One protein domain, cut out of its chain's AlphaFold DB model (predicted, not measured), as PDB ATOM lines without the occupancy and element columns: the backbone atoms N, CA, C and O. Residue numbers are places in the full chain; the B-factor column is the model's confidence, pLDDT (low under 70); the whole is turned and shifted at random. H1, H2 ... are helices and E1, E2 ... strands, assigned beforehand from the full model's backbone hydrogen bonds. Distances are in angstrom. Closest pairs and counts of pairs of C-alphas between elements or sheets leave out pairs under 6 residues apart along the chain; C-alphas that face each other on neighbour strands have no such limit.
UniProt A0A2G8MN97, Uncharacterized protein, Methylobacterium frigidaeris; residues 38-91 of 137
ATOM      1  N   THR A  38     151.567  98.015 152.463       96.75
ATOM      2  CA  THR A  38     150.197  98.354 152.066       96.75
ATOM      3  C   THR A  38     149.548  99.090 153.224       96.75
ATOM      4  O   THR A  38     149.367  98.525 154.302       96.75
ATOM      5  N   VAL A  39     149.222 100.362 153.013       95.75
ATOM      6  CA  VAL A  39     148.805 101.272 154.079       95.75
ATOM      7  C   VAL A  39     147.358 101.697 153.877       95.75
ATOM      8  O   VAL A  39     146.978 102.191 152.816       95.75
ATOM      9  N   PHE A  40     146.567 101.545 154.934       93.38
ATOM     10  CA  PHE A  40     145.212 102.070 155.062       93.38
ATOM     11  C   PHE A  40     145.126 102.888 156.348       93.38
ATOM     12  O   PHE A  40     145.841 102.607 157.310       93.38
ATOM     13  N   GLY A  41     144.241 103.878 156.382       91.25
ATOM     14  CA  GLY A  41     144.010 104.670 157.585       91.25
ATOM     15  C   GLY A  41     143.649 106.111 157.276       91.25
ATOM     16  O   GLY A  41     143.197 106.439 156.178       91.25
ATOM     17  N   ASP A  42     143.860 106.961 158.271       90.12
ATOM     18  CA  ASP A  42     143.487 108.365 158.239       90.12
ATOM     19  C   ASP A  42     144.696 109.305 158.019       90.12
ATOM     20  O   ASP A  42     145.752 108.920 157.508       90.12
ATOM     21  N   SER A  43     144.538 110.563 158.425       90.50
ATOM     22  CA  SER A  43     145.571 111.597 158.491       90.50
ATOM     23  C   SER A  43     146.923 111.148 159.062       90.50
ATOM     24  O   SER A  43     147.944 111.611 158.557       90.50
ATOM     25  N   TYR A  44     146.959 110.257 160.059       93.00
ATOM     26  CA  TYR A  44     148.214 109.811 160.680       93.00
ATOM     27  C   TYR A  44     149.103 108.990 159.737       93.00
ATOM     28  O   TYR A  44     150.328 109.049 159.842       93.00
ATOM     29  N   ALA A  45     148.502 108.233 158.815       93.94
ATOM     30  CA  ALA A  45     149.207 107.358 157.875       93.94
ATOM     31  C   ALA A  45     149.326 107.962 156.467       93.94
ATOM     32  O   ALA A  45     150.083 107.488 155.625       93.94
ATOM     33  N   TYR A  46     148.570 109.017 156.187       89.31
ATOM     34  CA  TYR A  46     148.487 109.638 154.875       89.31
ATOM     35  C   TYR A  46     149.769 110.421 154.499       89.31
ATOM     36  O   TYR A  46     150.285 111.207 155.295       89.31
ATOM     37  N   THR A  47     150.266 110.229 153.266       88.75
ATOM     38  CA  THR A  47     151.569 110.752 152.795       88.75
ATOM     39  C   THR A  47     151.517 111.662 151.555       88.75
ATOM     40  O   THR A  47     152.551 111.870 150.929       88.75
ATOM     41  N   GLY A  48     150.368 112.242 151.177       78.88
ATOM     42  CA  GLY A  48     150.356 113.263 150.103       78.88
ATOM     43  C   GLY A  48     149.291 113.144 149.008       78.88
ATOM     44  O   GLY A  48     149.210 114.010 148.141       78.88
ATOM     45  N   ASN A  49     148.413 112.143 149.057       67.62
ATOM     46  CA  ASN A  49     147.376 111.927 148.038       67.62
ATOM     47  C   ASN A  49     146.204 112.948 148.034       67.62
ATOM     48  O   ASN A  49     145.296 112.818 147.227       67.62
ATOM     49  N   VAL A  50     146.161 113.965 148.899       66.06
ATOM     50  CA  VAL A  50     145.001 114.864 149.073       66.06
ATOM     51  C   VAL A  50     144.843 115.760 147.858       66.06
ATOM     52  O   VAL A  50     143.718 115.986 147.439       66.06
ATOM     53  N   VAL A  51     145.944 116.176 147.218       61.81
ATOM     54  CA  VAL A  51     145.889 116.945 145.963       61.81
ATOM     55  C   VAL A  51     145.176 116.142 144.879       61.81
ATOM     56  O   VAL A  51     144.389 116.699 144.119       61.81
ATOM     57  N   ARG A  52     145.383 114.820 144.847       65.06
ATOM     58  CA  ARG A  52     144.718 113.924 143.895       65.06
ATOM     59  C   ARG A  52     143.204 113.865 144.112       65.06
ATOM     60  O   ARG A  52     142.481 113.621 143.154       65.06
ATOM     61  N   PHE A  53     142.729 114.094 145.334       65.12
ATOM     62  CA  PHE A  53     141.306 114.023 145.658       65.12
ATOM     63  C   PHE A  53     140.602 115.384 145.694       65.12
ATOM     64  O   PHE A  53     139.456 115.488 145.277       65.12
ATOM     65  N   THR A  54     141.267 116.432 146.179       66.75
ATOM     66  CA  THR A  54     140.650 117.745 146.438       66.75
ATOM     67  C   THR A  54     141.156 118.845 145.507       66.75
ATOM     68  O   THR A  54     140.628 119.956 145.533       66.75
ATOM     69  N   GLY A  55     142.215 118.588 144.727       68.69
ATOM     70  CA  GLY A  55     142.899 119.602 143.921       68.69
ATOM     71  C   GLY A  55     143.594 120.694 144.745       68.69
ATOM     72  O   GLY A  55     144.098 121.660 144.177       68.69
ATOM     73  N   ARG A  56     143.620 120.573 146.081       72.44
ATOM     74  CA  ARG A  56     144.170 121.579 146.993       72.44
ATOM     75  C   ARG A  56     145.207 120.953 147.925       72.44
ATOM     76  O   ARG A  56     144.891 119.962 148.584       72.44
ATOM     77  N   PRO A  57     146.425 121.513 148.019       73.25
ATOM     78  CA  PRO A  57     147.397 121.060 149.003       73.25
ATOM     79  C   PRO A  57     146.903 121.351 150.423       73.25
ATOM     80  O   PRO A  57     146.089 122.252 150.643       73.25
ATOM     81  N   LEU A  58     147.416 120.598 151.398       80.50
ATOM     82  CA  LEU A  58     147.211 120.935 152.803       80.50
ATOM     83  C   LEU A  58     147.833 122.309 153.079       80.50
ATOM     84  O   LEU A  58     148.989 122.547 152.735       80.50
ATOM     85  N   GLY A  59     147.045 123.212 153.662       80.31
ATOM     86  CA  GLY A  59     147.519 124.526 154.088       80.31
ATOM     87  C   GLY A  59     148.381 124.444 155.347       80.31
ATOM     88  O   GLY A  59     148.462 123.402 155.997       80.31
ATOM     89  N   ALA A  60     149.001 125.565 155.720       82.44
ATOM     90  CA  ALA A  60     149.736 125.668 156.978       82.44
ATOM     91  C   ALA A  60     148.863 125.209 158.172       82.44
ATOM     92  O   ALA A  60     147.662 125.498 158.184       82.44
ATOM     93  N   PRO A  61     149.435 124.502 159.168       87.38
ATOM     94  CA  PRO A  61     150.868 124.303 159.428       87.38
ATOM     95  C   PRO A  61     151.477 123.035 158.790       87.38
ATOM     96  O   PRO A  61     152.554 122.600 159.191       87.38
ATOM     97  N   TYR A  62     150.788 122.414 157.835       88.00
ATOM     98  CA  TYR A  62     151.176 121.122 157.274       88.00
ATOM     99  C   TYR A  62     152.270 121.233 156.211       88.00
ATOM    100  O   TYR A  62     152.239 122.118 155.355       88.00
ATOM    101  N   VAL A  63     153.230 120.308 156.252       86.56
ATOM    102  CA  VAL A  63     154.418 120.320 155.387       86.56
ATOM    103  C   VAL A  63     154.422 119.096 154.474       86.56
ATOM    104  O   VAL A  63     154.010 118.006 154.870       86.56
ATOM    105  N   ASN A  64     154.881 119.272 153.231       84.94
ATOM    106  CA  ASN A  64     155.060 118.201 152.238       84.94
ATOM    107  C   ASN A  64     153.822 117.305 152.074       84.94
ATOM    108  O   ASN A  64     153.935 116.089 151.926       84.94
ATOM    109  N   GLY A  65     152.636 117.912 152.166       82.25
ATOM    110  CA  GLY A  65     151.367 117.220 152.009       82.25
ATOM    111  C   GLY A  65     151.060 116.192 153.097       82.25
ATOM    112  O   GLY A  65     150.254 115.314 152.819       82.25
ATOM    113  N   ARG A  66     151.652 116.276 154.297       88.25
ATOM    114  CA  ARG A  66     151.352 115.410 155.455       88.25
ATOM    115  C   ARG A  66     150.543 116.164 156.502       88.25
ATOM    116  O   ARG A  66     150.775 117.350 156.696       88.25
ATOM    117  N   TYR A  67     149.673 115.480 157.250       89.56
ATOM    118  CA  TYR A  67     149.018 116.052 158.442       89.56
ATOM    119  C   TYR A  67     149.987 116.130 159.638       89.56
ATOM    120  O   TYR A  67     149.686 115.699 160.746       89.56
ATOM    121  N   SER A  68     151.192 116.635 159.387       90.44
ATOM    122  CA  SER A  68     152.297 116.756 160.327       90.44
ATOM    123  C   SER A  68     153.205 117.915 159.893       90.44
ATOM    124  O   SER A  68     153.085 118.441 158.782       90.44
ATOM    125  N   ASN A  69     154.135 118.306 160.762       92.12
ATOM    126  CA  ASN A  69     155.218 119.244 160.455       92.12
ATOM    127  C   ASN A  69     156.408 118.573 159.735       92.12
ATOM    128  O   ASN A  69     157.433 119.212 159.512       92.12
ATOM    129  N   GLY A  70     156.290 117.290 159.382       90.00
ATOM    130  CA  GLY A  70     157.337 116.510 158.732       90.00
ATOM    131  C   GLY A  70     156.868 115.098 158.388       90.00
ATOM    132  O   GLY A  70     155.672 114.865 158.213       90.00
ATOM    133  N   ALA A  71     157.819 114.168 158.284       92.88
ATOM    134  CA  ALA A  71     157.564 112.749 158.044       92.88
ATOM    135  C   ALA A  71     156.592 112.148 159.079       92.88
ATOM    136  O   ALA A  71     156.584 112.546 160.246       92.88
ATOM    137  N   ASN A  72     155.774 111.188 158.651       93.38
ATOM    138  CA  ASN A  72     154.924 110.390 159.527       93.38
ATOM    139  C   ASN A  72     155.522 108.984 159.729       93.38
ATOM    140  O   ASN A  72     156.622 108.672 159.268       93.38
ATOM    141  N   PHE A  73     154.798 108.117 160.434       95.25
ATOM    142  CA  PHE A  73     155.297 106.775 160.731       95.25
ATOM    143  C   PHE A  73     155.473 105.903 159.477       95.25
ATOM    144  O   PHE A  73     156.327 105.024 159.485       95.25
ATOM    145  N   VAL A  74     154.707 106.131 158.403       96.50
ATOM    146  CA  VAL A  74     154.812 105.356 157.155       96.50
ATOM    147  C   VAL A  74     156.139 105.639 156.470       96.50
ATOM    148  O   VAL A  74     156.810 104.700 156.052       96.50
ATOM    149  N   ASP A  75     156.557 106.905 156.436       95.44
ATOM    150  CA  ASP A  75     157.885 107.282 155.941       95.44
ATOM    151  C   ASP A  75     158.991 106.628 156.776       95.44
ATOM    152  O   ASP A  75     159.976 106.122 156.243       95.44
ATOM    153  N   GLY A  76     158.799 106.601 158.099       96.44
ATOM    154  CA  GLY A  76     159.703 105.927 159.024       96.44
ATOM    155  C   GLY A  76     159.808 104.430 158.741       96.44
ATOM    156  O   GLY A  76     160.913 103.907 158.644       96.44
ATOM    157  N   LEU A  77     158.681 103.738 158.551       97.06
ATOM    158  CA  LEU A  77     158.664 102.311 158.222       97.06
ATOM    159  C   LEU A  77     159.305 102.034 156.861       97.06
ATOM    160  O   LEU A  77     160.099 101.103 156.748       97.06
ATOM    161  N   GLN A  78     159.006 102.850 155.847       97.25
ATOM    162  CA  GLN A  78     159.636 102.743 154.533       97.25
ATOM    163  C   GLN A  78     161.161 102.848 154.655       97.25
ATOM    164  O   GLN A  78     161.878 102.010 154.111       97.25
ATOM    165  N   ALA A  79     161.652 103.831 155.415       97.31
ATOM    166  CA  ALA A  79     163.079 104.034 155.640       97.31
ATOM    167  C   ALA A  79     163.724 102.891 156.443       97.31
ATOM    168  O   ALA A  79     164.775 102.392 156.049       97.31
ATOM    169  N   ILE A  80     163.091 102.444 157.536       96.81
ATOM    170  CA  ILE A  80     163.589 101.355 158.399       96.81
ATOM    171  C   ILE A  80     163.765 100.059 157.604       96.81
ATOM    172  O   ILE A  80     164.749  99.349 157.798       96.81
ATOM    173  N   TYR A  81     162.829  99.760 156.704       95.94
ATOM    174  CA  TYR A  81     162.880  98.555 155.877       95.94
ATOM    175  C   TYR A  81     163.605  98.752 154.538       95.94
ATOM    176  O   TYR A  81     163.711  97.801 153.769       95.94
ATOM    177  N   GLY A  82     164.121  99.955 154.252       96.75
ATOM    178  CA  GLY A  82     164.832 100.248 153.004       96.75
ATOM    179  C   GLY A  82     163.973 100.043 151.754       96.75
ATOM    180  O   GLY A  82     164.475  99.604 150.720       96.75
ATOM    181  N   LEU A  83     162.669 100.310 151.855       97.00
ATOM    182  CA  LEU A  83     161.719 100.034 150.784       97.00
ATOM    183  C   LEU A  83     161.751 101.142 149.719       97.00
ATOM    184  O   LEU A  83     161.634 102.324 150.059       97.00
ATOM    185  N   PRO A  84     161.861 100.793 148.426       96.62
ATOM    186  CA  PRO A  84     161.751 101.776 147.354       96.62
ATOM    187  C   PRO A  84     160.294 102.252 147.219       96.62
ATOM    188  O   PRO A  84     159.370 101.509 147.551       96.62
ATOM    189  N   ASP A  85     160.064 103.454 146.679       93.88
ATOM    190  CA  ASP A  85     158.709 104.027 146.540       93.88
ATOM    191  C   ASP A  85     157.683 103.090 145.865       93.88
ATOM    192  O   ASP A  85     156.558 102.997 146.357       93.88
ATOM    193  N   PRO A  86     158.024 102.318 144.805       96.25
ATOM    194  CA  PRO A  86     157.082 101.379 144.192       96.25
ATOM    195  C   PRO A  86     156.641 100.229 145.111       96.25
ATOM    196  O   PRO A  86     155.642  99.575 144.824       96.25
ATOM    197  N   ALA A  87     157.371  99.964 146.198       96.88
ATOM    198  CA  ALA A  87     157.018  98.954 147.192       96.88
ATOM    199  C   ALA A  87     156.033  99.480 148.255       96.88
ATOM    200  O   ALA A  87     155.613  98.718 149.127       96.88
ATOM    201  N   VAL A  88     155.648 100.761 148.196       95.56
ATOM    202  CA  VAL A  88     154.721 101.390 149.140       95.56
ATOM    203  C   VAL A  88     153.424 101.769 148.430       95.56
ATOM    204  O   VAL A  88     153.357 102.708 147.644       95.56
ATOM    205  N   THR A  89     152.347 101.055 148.750       94.56
ATOM    206  CA  THR A  89     150.990 101.384 148.306       94.56
ATOM    207  C   THR A  89     150.222 102.021 149.457       94.56
ATOM    208  O   THR A  89     149.804 101.332 150.388       94.56
ATOM    209  N   ASN A  90     150.015 103.341 149.400       92.19
ATOM    210  CA  ASN A  90     149.303 104.081 150.443       92.19
ATOM    211  C   ASN A  90     147.910 104.537 149.990       92.19
ATOM    212  O   ASN A  90     147.776 105.420 149.141       92.19
ATOM    213  N   SER A  91     146.883 103.952 150.605       90.25
ATOM    214  CA  SER A  91     145.465 104.272 150.408       90.25
ATOM    215  C   SER A  91     144.861 105.033 151.594       90.25
ATOM    216  O   SER A  91     143.643 105.171 151.670       90.25
TER     217      SER A  91
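AT A GLANCE: This is residues 38 to 91 of the 137 residues of an uncharacterized protein of Methylobacterium frigidaeris (UniProt A0A2G8MN97). There is little regular structure: a long looping chain, with the short helix H1 toward one end of its length and the helix H2 and the short strand E1 toward the other. The first residues, 38 to 39, run parallel beside residues 89 to 90 of E1. The 54 printed residues hold H1, H2 and E1 in that order, 16 residues in named elements, mostly helix. The whole is compact, with a radius of gyration of the C-alphas of 11.2 A and spans of 30 by 21 by 17 A.

HOW THE PARTS SIT: H1, residues 50 to 54, is apart from H2, residues 73 to 80, and from E1, residues 88 to 90. The closest C-alphas of H2 and E1, those of Gln 78 and Val 88, are 7.4 A apart. E1 pairs with no named strand. In H1 and H2 every O i to N i+4 pair is within hydrogen-bond range.

IN THESE COORDINATES: H1 begins at C-alpha 50 (145.001, 114.864, 149.073) and measures 5.8 A. H2 measures 10.2 A. E1 measures 6.2 A and ends at C-alpha 90 (149.303, 104.081, 150.443).

THE WHOLE: The farthest C-alphas, of Gly 55 and Tyr 81, are 31.4 A apart. The printed part has no cut. The link H1 to H2 is long. Residues 49 to 55 have pLDDT under 70.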